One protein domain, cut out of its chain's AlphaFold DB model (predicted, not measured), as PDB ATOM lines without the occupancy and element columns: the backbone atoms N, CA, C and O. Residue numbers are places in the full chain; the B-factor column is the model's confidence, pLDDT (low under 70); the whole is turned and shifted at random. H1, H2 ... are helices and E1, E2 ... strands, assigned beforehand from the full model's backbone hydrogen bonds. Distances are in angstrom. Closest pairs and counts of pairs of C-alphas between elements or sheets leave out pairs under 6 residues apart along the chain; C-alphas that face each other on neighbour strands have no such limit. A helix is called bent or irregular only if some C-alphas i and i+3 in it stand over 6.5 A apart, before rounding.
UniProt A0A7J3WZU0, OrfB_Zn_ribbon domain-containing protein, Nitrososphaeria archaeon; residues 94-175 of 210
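Overview. This is residues 94 to 175 of the 210 residues of the protein "OrfB_Zn_ribbon domain-containing protein" of Nitrososphaeria archaeon (UniProt A0A7J3WZU0). At one end look for a small antiparallel sheet, a meander in which each strand neighbours the one before, ordered E1, E2, E3; helix H1 runs on from E3, and bent helix H2 crosses H1's far end with its arm H2a. The 82 printed residues, with E1, E2, E3, H1, H2 along the chain, are mixed in class and compact, radius of gyration of the C-alphas 12.9 A, spanning 42 by 26 by 20 A.

Arrangement. Start at E2, residues 112 to 117: it forms hairpins with E1, residues 107 to 109, where N 109 and O 115 are 3.1 A apart, and E3, residues 124 to 126, where N 116 and O 125 are 3.1 A apart. H1, residues 127 to 142, only grazes the sheet; the closest C-alphas of E2 and H1, Glu 114 and Arg 127, are 5.3 A apart. H2, residues 151 to 175, assigned as one helix by its hydrogen bonds, is bent: C-alphas 165 and 168 are 7.0 A apart, and arms H2a, 151 to 165, and H2b, 168 to 175, stand at a steep tilt of 56 degrees. Residues 137 to 141 of H1 touch H2a, about perpendicular at 76 degrees, closest at the C-alphas of Leu 141 and Leu 156, 6.2 A. H2b is apart from H1. In H1, H2a and H2b every O i to N i+4 pair is within hydrogen-bond range.

Along the chain. Find C-alpha 107 at (176.317, 229.933, 375.329), where E1 begins. H1 runs 22.2 A, H2a 21.3 A; H2b ends at C-alpha 175, (184.423, 216.053, 383.692).

Size, cuts and confidence. The C-alphas farthest apart, of Arg 111 and Gly 149, are 42.3 A apart. The printed part has no cut and no long link; pLDDT is under 70 at residues 94 to 96, 170 and 173 to 175.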
ATOM      1  N   TYR A  94     174.342 224.266 388.054       60.34
ATOM      2  CA  TYR A  94     173.405 224.702 387.013       60.34
ATOM      3  C   TYR A  94     172.944 226.165 387.071       60.34
ATOM      4  O   TYR A  94     171.978 226.537 386.405       60.34
ATOM      5  N   THR A  95     173.652 227.024 387.805       65.12
ATOM      6  CA  THR A  95     173.186 228.388 388.066       65.12
ATOM      7  C   THR A  95     173.470 229.356 386.916       65.12
ATOM      8  O   THR A  95     172.589 230.112 386.527       65.12
ATOM      9  N   SER A  96     174.619 229.276 386.243       68.44
ATOM     10  CA  SER A  96     175.009 230.261 385.217       68.44
ATOM     11  C   SER A  96     174.953 229.757 383.766       68.44
ATOM     12  O   SER A  96     175.756 230.197 382.948       68.44
ATOM     13  N   SER A  97     174.117 228.769 383.440       79.19
ATOM     14  CA  SER A  97     174.128 228.159 382.092       79.19
ATOM     15  C   SER A  97     172.756 227.769 381.557       79.19
ATOM     16  O   SER A  97     172.662 227.341 380.412       79.19
ATOM     17  N   ILE A  98     171.693 227.912 382.350       89.75
ATOM     18  CA  ILE A  98     170.329 227.597 381.924       89.75
ATOM     19  C   ILE A  98     169.579 228.892 381.654       89.75
ATOM     20  O   ILE A  98     169.574 229.806 382.477       89.75
ATOM     21  N   CYS A  99     168.918 228.945 380.504       92.62
ATOM     22  CA  CYS A  99     168.109 230.074 380.097       92.62
ATOM     23  C   CYS A  99     166.923 230.265 381.055       92.62
ATOM     24  O   CYS A  99     166.077 229.369 381.144       92.62
ATOM     25  N   PRO A 100     166.791 231.436 381.706       92.62
ATOM     26  CA  PRO A 100     165.644 231.726 382.563       92.62
ATOM     27  C   PRO A 100     164.303 231.719 381.813       92.62
ATOM     28  O   PRO A 100     163.269 231.500 382.431       92.62
ATOM     29  N   SER A 101     164.322 231.947 380.494       93.56
ATOM     30  CA  SER A 101     163.120 232.027 379.656       93.56
ATOM     31  C   SER A 101     162.642 230.660 379.150       93.56
ATOM     32  O   SER A 101     161.464 230.345 379.273       93.56
ATOM     33  N   CYS A 102     163.535 229.826 378.600       93.38
ATOM     34  CA  CYS A 102     163.134 228.578 377.927       93.38
ATOM     35  C   CYS A 102     163.807 227.305 378.465       93.38
ATOM     36  O   CYS A 102     163.671 226.239 377.861       93.38
ATOM     37  N   ASN A 103     164.571 227.405 379.556       92.56
ATOM     38  CA  ASN A 103     165.271 226.298 380.223       92.56
ATOM     39  C   ASN A 103     166.276 225.512 379.360       92.56
ATOM     40  O   ASN A 103     166.676 224.411 379.728       92.56
ATOM     41  N   ASN A 104     166.700 226.055 378.215       91.12
ATOM     42  CA  ASN A 104     167.760 225.459 377.398       91.12
ATOM     43  C   ASN A 104     169.134 225.975 377.823       91.12
ATOM     44  O   ASN A 104     169.232 227.017 378.475       91.12
ATOM     45  N   LEU A 105     170.189 225.245 377.455       90.19
ATOM     46  CA  LEU A 105     171.555 225.687 377.714       90.19
ATOM     47  C   LEU A 105     171.842 227.003 376.982       90.19
ATOM     48  O   LEU A 105     171.389 227.229 375.859       90.19
ATOM     49  N   MET A 106     172.567 227.881 377.663       91.25
ATOM     50  CA  MET A 106     173.056 229.140 377.122       91.25
ATOM     51  C   MET A 106     174.534 229.028 376.772       91.25
ATOM     52  O   MET A 106     175.277 228.250 377.371       91.25
ATOM     53  N   HIS A 107     174.951 229.854 375.822       90.38
ATOM     54  CA  HIS A 107     176.317 229.933 375.329       90.38
ATOM     55  C   HIS A 107     176.885 231.319 375.607       90.38
ATOM     56  O   HIS A 107     176.143 232.299 375.665       90.38
ATOM     57  N   HIS A 108     178.202 231.405 375.777       90.56
ATOM     58  CA  HIS A 108     178.878 232.693 375.881       90.56
ATOM     59  C   HIS A 108     178.784 233.457 374.568       90.56
ATOM     60  O   HIS A 108     178.924 232.866 373.499       90.56
ATOM     61  N   GLU A 109     178.554 234.765 374.656       89.56
ATOM     62  CA  GLU A 109     178.716 235.632 373.492       89.56
ATOM     63  C   GLU A 109     180.193 235.682 373.075       89.56
ATOM     64  O   GLU A 109     181.101 235.522 373.897       89.56
ATOM     65  N   ASP A 110     180.442 235.913 371.785       86.06
ATOM     66  CA  ASP A 110     181.796 235.912 371.238       86.06
ATOM     67  C   ASP A 110     182.721 236.847 372.023       86.06
ATOM     68  O   ASP A 110     182.491 238.054 372.131       86.06
ATOM     69  N   ARG A 111     183.804 236.268 372.557       77.69
ATOM     70  CA  ARG A 111     184.848 236.954 373.339       77.69
ATOM     71  C   ARG A 111     184.363 237.634 374.635       77.69
ATOM     72  O   ARG A 111     185.152 238.361 375.233       77.69
ATOM     73  N   LYS A 112     183.132 237.379 375.100       83.12
ATOM     74  CA  LYS A 112     182.562 237.945 376.338       83.12
ATOM     75  C   LYS A 112     182.148 236.836 377.300       83.12
ATOM     76  O   LYS A 112     181.129 236.174 377.118       83.12
ATOM     77  N   TRP A 113     182.946 236.620 378.342       82.00
ATOM     78  CA  TRP A 113     182.691 235.558 379.325       82.00
ATOM     79  C   TRP A 113     181.553 235.928 380.290       82.00
ATOM     80  O   TRP A 113     180.888 235.054 380.847       82.00
ATOM     81  N   GLU A 114     181.318 237.222 380.467       87.44
ATOM     82  CA  GLU A 114     180.299 237.814 381.324       87.44
ATOM     83  C   GLU A 114     178.903 237.815 380.684       87.44
ATOM     84  O   GLU A 114     177.910 237.953 381.388       87.44
ATOM     85  N   ARG A 115     178.796 237.603 379.364       92.38
ATOM     86  CA  ARG A 115     177.514 237.613 378.647       92.38
ATOM     87  C   ARG A 115     177.137 236.243 378.116       92.38
ATOM     88  O   ARG A 115     177.972 235.514 377.583       92.38
ATOM     89  N   LEU A 116     175.852 235.925 378.227       92.69
ATOM     90  CA  LEU A 116     175.275 234.684 377.725       92.69
ATOM     91  C   LEU A 116     174.133 234.973 376.756       92.69
ATOM     92  O   LEU A 116     173.346 235.896 376.967       92.69
ATOM     93  N   TYR A 117     173.996 234.119 375.746       94.75
ATOM     94  CA  TYR A 117     172.868 234.105 374.824       94.75
ATOM     95  C   TYR A 117     172.268 232.701 374.696       94.75
ATOM     96  O   TYR A 117     172.953 231.682 374.819       94.75
ATOM     97  N   CYS A 118     170.960 232.632 374.467       94.50
ATOM     98  CA  CYS A 118     170.247 231.388 374.215       94.50
ATOM     99  C   CYS A 118     169.980 231.224 372.717       94.50
ATOM    100  O   CYS A 118     169.257 232.020 372.122       94.50
ATOM    101  N   THR A 119     170.492 230.146 372.126       93.69
ATOM    102  CA  THR A 119     170.301 229.807 370.703       93.69
ATOM    103  C   THR A 119     168.855 229.457 370.353       93.69
ATOM    104  O   THR A 119     168.447 229.626 369.211       93.69
ATOM    105  N   LYS A 120     168.059 228.996 371.327       94.75
ATOM    106  CA  LYS A 120     166.675 228.558 371.097       94.75
ATOM    107  C   LYS A 120     165.645 229.688 371.118       94.75
ATOM    108  O   LYS A 120     164.708 229.655 370.334       94.75
ATOM    109  N   CYS A 121     165.768 230.637 372.048       95.31
ATOM    110  CA  CYS A 121     164.764 231.697 372.242       95.31
ATOM    111  C   CYS A 121     165.308 233.118 372.048       95.31
ATOM    112  O   CYS A 121     164.560 234.077 372.195       95.31
ATOM    113  N   GLY A 122     166.606 233.277 371.777       95.50
ATOM    114  CA  GLY A 122     167.234 234.584 371.569       95.50
ATOM    115  C   GLY A 122     167.503 235.397 372.842       95.50
ATOM    116  O   GLY A 122     168.117 236.457 372.743       95.50
ATOM    117  N   PHE A 123     167.103 234.920 374.030       95.94
ATOM    118  CA  PHE A 123     167.348 235.614 375.302       95.94
ATOM    119  C   PHE A 123     168.845 235.860 375.545       95.94
ATOM    120  O   PHE A 123     169.654 234.943 375.386       95.94
ATOM    121  N   ARG A 124     169.195 237.078 375.977       95.38
ATOM    122  CA  ARG A 124     170.564 237.530 376.269       95.38
ATOM    123  C   ARG A 124     170.590 238.311 377.573       95.38
ATOM    124  O   ARG A 124     169.764 239.197 377.758       95.38
ATOM    125  N   ASP A 125     171.552 238.030 378.441       94.62
ATOM    126  CA  ASP A 125     171.718 238.754 379.708       94.62
ATOM    127  C   ASP A 125     173.143 238.568 380.252       94.62
ATOM    128  O   ASP A 125     173.954 237.828 379.681       94.62
ATOM    129  N   ASP A 126     173.441 239.274 381.334       93.12
ATOM    130  CA  ASP A 126     174.639 239.067 382.133       93.12
ATOM    131  C   ASP A 126     174.601 237.701 382.843       93.12
ATOM    132  O   ASP A 126     173.556 237.213 383.295       93.12
ATOM    133  N   ARG A 127     175.766 237.061 382.926       90.00
ATOM    134  CA  ARG A 127     175.947 235.738 383.517       90.00
ATOM    135  C   ARG A 127     175.568 235.700 384.997       90.00
ATOM    136  O   ARG A 127     174.978 234.704 385.425       90.00
ATOM    137  N   ASP A 128     175.869 236.746 385.757       89.25
ATOM    138  CA  ASP A 128     175.568 236.822 387.185       89.25
ATOM    139  C   ASP A 128     174.073 237.089 387.412       89.25
ATOM    140  O   ASP A 128     173.466 236.491 388.303       89.25
ATOM    141  N   HIS A 129     173.422 237.874 386.544       92.44
ATOM    142  CA  HIS A 129     171.959 238.029 386.564       92.44
ATOM    143  C   HIS A 129     171.237 236.698 386.323       92.44
ATOM    144  O   HIS A 129     170.276 236.356 387.021       92.44
ATOM    145  N   ILE A 130     171.714 235.919 385.349       92.00
ATOM    146  CA  ILE A 130     171.194 234.575 385.067       92.00
ATOM    147  C   ILE A 130     171.424 233.651 386.266       92.00
ATOM    148  O   ILE A 130     170.503 232.923 386.650       92.00
ATOM    149  N   ALA A 131     172.610 233.717 386.883       89.25
ATOM    150  CA  ALA A 131     172.931 232.960 388.087       89.25
ATOM    151  C   ALA A 131     171.941 233.244 389.216       89.25
ATOM    152  O   ALA A 131     171.332 232.305 389.723       89.25
ATOM    153  N   ILE A 132     171.687 234.518 389.533       90.81
ATOM    154  CA  ILE A 132     170.726 234.917 390.572       90.81
ATOM    155  C   ILE A 132     169.337 234.330 390.292       90.81
ATOM    156  O   ILE A 132     168.755 233.692 391.169       90.81
ATOM    157  N   ARG A 133     168.819 234.458 389.061       92.25
ATOM    158  CA  ARG A 133     167.494 233.913 388.700       92.25
ATOM    159  C   ARG A 133     167.419 232.401 388.898       92.25
ATOM    160  O   ARG A 133     166.422 231.896 389.412       92.25
ATOM    161  N   ASN A 134     168.453 231.670 388.497       91.88
ATOM    162  CA  ASN A 134     168.472 230.217 388.624       91.88
ATOM    163  C   ASN A 134     168.669 229.765 390.078       91.88
ATOM    164  O   ASN A 134     167.978 228.847 390.505       91.88
ATOM    165  N   ILE A 135     169.512 230.446 390.864       91.00
ATOM    166  CA  ILE A 135     169.648 230.223 392.314       91.00
ATOM    167  C   ILE A 135     168.282 230.339 392.994       91.00
ATOM    168  O   ILE A 135     167.882 229.444 393.740       91.00
ATOM    169  N   THR A 136     167.527 231.400 392.692       91.38
ATOM    170  CA  THR A 136     166.183 231.600 393.245       91.38
ATOM    171  C   THR A 136     165.233 230.469 392.849       91.38
ATOM    172  O   THR A 136     164.536 229.926 393.703       91.38
ATOM    173  N   ARG A 137     165.221 230.054 391.575       92.50
ATOM    174  CA  ARG A 137     164.372 228.941 391.106       92.50
ATOM    175  C   ARG A 137     164.732 227.619 391.776       92.50
ATOM    176  O   ARG A 137     163.832 226.879 392.165       92.50
ATOM    177  N   THR A 138     166.022 227.336 391.941       91.31
ATOM    178  CA  THR A 138     166.510 226.144 392.641       91.31
ATOM    179  C   THR A 138     166.087 226.158 394.103       91.31
ATOM    180  O   THR A 138     165.571 225.155 394.585       91.31
ATOM    181  N   ALA A 139     166.209 227.292 394.798       92.12
ATOM    182  CA  ALA A 139     165.715 227.420 396.167       92.12
ATOM    183  C   ALA A 139     164.210 227.138 396.260       92.12
ATOM    184  O   ALA A 139     163.791 226.314 397.068       92.12
ATOM    185  N   LEU A 140     163.387 227.742 395.398       93.38
ATOM    186  CA  LEU A 140     161.943 227.477 395.379       93.38
ATOM    187  C   LEU A 140     161.629 226.000 395.097       93.38
ATOM    188  O   LEU A 140     160.755 225.410 395.733       93.38
ATOM    189  N   LEU A 141     162.359 225.377 394.172       92.62
ATOM    190  CA  LEU A 141     162.216 223.959 393.855       92.62
ATOM    191  C   LEU A 141     162.530 223.076 395.069       92.62
ATOM    192  O   LEU A 141     161.726 222.195 395.377       92.62
ATOM    193  N   LEU A 142     163.643 223.342 395.767       90.75
ATOM    194  CA  LEU A 142     164.064 222.622 396.975       90.75
ATOM    195  C   LEU A 142     163.085 222.805 398.142       90.75
ATOM    196  O   LEU A 142     162.906 221.885 398.931       90.75
ATOM    197  N   ASN A 143     162.409 223.953 398.219       91.69
ATOM    198  CA  ASN A 143     161.348 224.211 399.198       91.69
ATOM    199  C   ASN A 143     159.970 223.669 398.760       91.69
ATOM    200  O   ASN A 143     158.957 223.991 399.371       91.69
ATOM    201  N   GLY A 144     159.897 222.867 397.693       93.88
ATOM    202  CA  GLY A 144     158.666 222.170 397.308       93.88
ATOM    203  C   GLY A 144     157.633 223.016 396.556       93.88
ATOM    204  O   GLY A 144     156.548 222.522 396.259       93.88
ATOM    205  N   PHE A 145     157.952 224.248 396.144       95.19
ATOM    206  CA  PHE A 145     156.996 225.107 395.422       95.19
ATOM    207  C   PHE A 145     156.550 224.519 394.071       95.19
ATOM    208  O   PHE A 145     155.513 224.897 393.531       95.19
ATOM    209  N   HIS A 146     157.297 223.555 393.530       95.12
ATOM    210  CA  HIS A 146     156.928 222.821 392.321       95.12
ATOM    211  C   HIS A 146     155.724 221.875 392.504       95.12
ATOM    212  O   HIS A 146     155.156 221.438 391.505       95.12
ATOM    213  N   TYR A 147     155.303 221.577 393.738       95.81
ATOM    214  CA  TYR A 147     154.078 220.813 394.014       95.81
ATOM    215  C   TYR A 147     152.805 221.664 393.939       95.81
ATOM    216  O   TYR A 147     151.708 221.121 393.847       95.81
ATOM    217  N   LEU A 148     152.927 222.994 393.930       96.00
ATOM    218  CA  LEU A 148     151.772 223.884 393.853       96.00
ATOM    219  C   LEU A 148     151.065 223.751 392.493       96.00
ATOM    220  O   LEU A 148     151.706 223.707 391.438       96.00
ATOM    221  N   GLY A 149     149.732 223.768 392.498       96.38
ATOM    222  CA  GLY A 149     148.900 223.804 391.285       96.38
ATOM    223  C   GLY A 149     148.909 225.151 390.545       96.38
ATOM    224  O   GLY A 149     148.132 225.349 389.620       96.38
ATOM    225  N   THR A 150     149.764 226.090 390.952       96.62
ATOM    226  CA  THR A 150     149.836 227.449 390.402       96.62
ATOM    227  C   THR A 150     150.690 227.514 389.134       96.62
ATOM    228  O   THR A 150     151.472 226.603 388.838       96.62
ATOM    229  N   PHE A 151     150.614 228.642 388.421       96.31
ATOM    230  CA  PHE A 151     151.513 228.938 387.302       96.31
ATOM    231  C   PHE A 151     152.989 228.836 387.717       96.31
ATOM    232  O   PHE A 151     153.776 228.186 387.034       96.31
ATOM    233  N   LEU A 152     153.362 229.389 388.880       94.12
ATOM    234  CA  LEU A 152     154.718 229.260 389.425       94.12
ATOM    235  C   LEU A 152     155.108 227.788 389.629       94.12
ATOM    236  O   LEU A 152     156.194 227.382 389.217       94.12
ATOM    237  N   GLY A 153     154.223 226.981 390.218       96.50
ATOM    238  CA  GLY A 153     154.469 225.552 390.399       96.50
ATOM    239  C   GLY A 153     154.705 224.833 389.068       96.50
ATOM    240  O   GLY A 153     155.648 224.052 388.950       96.50
ATOM    241  N   GLN A 154     153.931 225.162 388.028       95.94
ATOM    242  CA  GLN A 154     154.139 224.639 386.673       95.94
ATOM    243  C   GLN A 154     155.490 225.067 386.082       95.94
ATOM    244  O   GLN A 154     156.221 224.228 385.555       95.94
ATOM    245  N   GLN A 155     155.868 226.341 386.222       94.62
ATOM    246  CA  GLN A 155     157.173 226.843 385.775       94.62
ATOM    247  C   GLN A 155     158.335 226.104 386.454       94.62
ATOM    248  O   GLN A 155     159.328 225.766 385.803       94.62
ATOM    249  N   LEU A 156     158.211 225.814 387.753       95.19
ATOM    250  CA  LEU A 156     159.219 225.074 388.514       95.19
ATOM    251  C   LEU A 156     159.262 223.584 388.149       95.19
ATOM    252  O   LEU A 156     160.350 223.014 388.108       95.19
ATOM    253  N   ARG A 157     158.129 222.949 387.816       95.38
ATOM    254  CA  ARG A 157     158.115 221.574 387.278       95.38
ATOM    255  C   ARG A 157     158.831 221.486 385.933       95.38
ATOM    256  O   ARG A 157     159.693 220.630 385.760       95.38
ATOM    257  N   ASN A 158     158.543 222.415 385.023       93.75
ATOM    258  CA  ASN A 158     159.209 222.480 383.719       93.75
ATOM    259  C   ASN A 158     160.718 222.732 383.877       93.75
ATOM    260  O   ASN A 158     161.537 222.169 383.147       93.75
ATOM    261  N   TYR A 159     161.093 223.570 384.851       92.62
ATOM    262  CA  TYR A 159     162.488 223.796 385.217       92.62
ATOM    263  C   TYR A 159     163.160 222.517 385.717       92.62
ATOM    264  O   TYR A 159     164.206 222.150 385.189       92.62
ATOM    265  N   LYS A 160     162.531 221.808 386.665       91.94
ATOM    266  CA  LYS A 160     163.012 220.534 387.215       91.94
ATOM    267  C   LYS A 160     163.253 219.499 386.117       91.94
ATOM    268  O   LYS A 160     164.353 218.985 386.001       91.94
ATOM    269  N   GLN A 161     162.272 219.285 385.243       92.38
ATOM    270  CA  GLN A 161     162.402 218.358 384.114       92.38
ATOM    271  C   GLN A 161     163.568 218.726 383.187       92.38
ATOM    272  O   GLN A 161     164.286 217.856 382.692       92.38
ATOM    273  N   SER A 162     163.775 220.024 382.954       90.50
ATOM    274  CA  SER A 162     164.896 220.502 382.142       90.50
ATOM    275  C   SER A 162     166.234 220.275 382.848       90.50
ATOM    276  O   SER A 162     167.189 219.855 382.201       90.50
ATOM    277  N   LEU A 163     166.301 220.506 384.163       87.31
ATOM    278  CA  LEU A 163     167.476 220.196 384.978       87.31
ATOM    279  C   LEU A 163     167.809 218.706 384.921       87.31
ATOM    280  O   LEU A 163     168.944 218.361 384.601       87.31
ATOM    281  N   ASP A 164     166.831 217.834 385.150       87.75
ATOM    282  CA  ASP A 164     167.016 216.381 385.146       87.75
ATOM    283  C   ASP A 164     167.540 215.899 383.783       87.75
ATOM    284  O   ASP A 164     168.493 215.123 383.707       87.75
ATOM    285  N   LYS A 165     166.995 216.447 382.688       87.75
ATOM    286  CA  LYS A 165     167.446 216.156 381.320       87.75
ATOM    287  C   LYS A 165     168.875 216.633 381.043       87.75
ATOM    288  O   LYS A 165     169.615 215.964 380.329       87.75
ATOM    289  N   LEU A 166     169.251 217.807 381.548       84.00
ATOM    290  CA  LEU A 166     170.551 218.429 381.273       84.00
ATOM    291  C   LEU A 166     171.655 217.963 382.227       84.00
ATOM    292  O   LEU A 166     172.834 218.077 381.893       84.00
ATOM    293  N   THR A 167     171.294 217.417 383.388       81.56
ATOM    294  CA  THR A 167     172.221 216.981 384.438       81.56
ATOM    295  C   THR A 167     173.320 216.048 383.910       81.56
ATOM    296  O   THR A 167     174.491 216.346 384.160       81.56
ATOM    297  N   PRO A 168     173.030 215.008 383.098       81.56
ATOM    298  CA  PRO A 168     174.071 214.150 382.528       81.56
ATOM    299  C   PRO A 168     175.026 214.896 381.587       81.56
ATOM    300  O   PRO A 168     176.241 214.716 381.656       81.56
ATOM    301  N   THR A 169     174.498 215.766 380.720       74.69
ATOM    302  CA  THR A 169     175.297 216.567 379.778       74.69
ATOM    303  C   THR A 169     176.217 217.528 380.514       74.69
ATOM    304  O   THR A 169     177.382 217.672 380.153       74.69
ATOM    305  N   ILE A 170     175.711 218.165 381.568       68.31
ATOM    306  CA  ILE A 170     176.494 219.105 382.361       68.31
ATOM    307  C   ILE A 170     177.531 218.355 383.194       68.31
ATOM    308  O   ILE A 170     178.675 218.789 383.248       68.31
ATOM    309  N   GLN A 171     177.183 217.208 383.778       71.62
ATOM    310  CA  GLN A 171     178.149 216.380 384.494       71.62
ATOM    311  C   GLN A 171     179.283 215.928 383.567       71.62
ATOM    312  O   GLN A 171     180.445 215.999 383.952       71.62
ATOM    313  N   LYS A 172     178.961 215.553 382.323       70.00
ATOM    314  CA  LYS A 172     179.947 215.252 381.277       70.00
ATOM    315  C   LYS A 172     180.799 216.473 380.909       70.00
ATOM    316  O   LYS A 172     182.008 216.345 380.782       70.00
ATOM    317  N   ALA A 173     180.209 217.659 380.776       64.88
ATOM    318  CA  ALA A 173     180.959 218.890 380.513       64.88
ATOM    319  C   ALA A 173     181.860 219.307 381.693       64.88
ATOM    320  O   ALA A 173     182.917 219.888 381.482       64.88
ATOM    321  N   LEU A 174     181.465 219.004 382.934       59.94
ATOM    322  CA  LEU A 174     182.279 219.248 384.128       59.94
ATOM    323  C   LEU A 174     183.449 218.263 384.263       59.94
ATOM    324  O   LEU A 174     184.427 218.596 384.932       59.94
ATOM    325  N   THR A 175     183.346 217.060 383.688       58.97
ATOM    326  CA  THR A 175     184.423 216.053 383.692       58.97
ATOM    327  C   THR A 175     185.329 216.137 382.465       58.97
ATOM    328  O   THR A 175     186.495 215.764 382.550       58.97
TER     329      THR A 175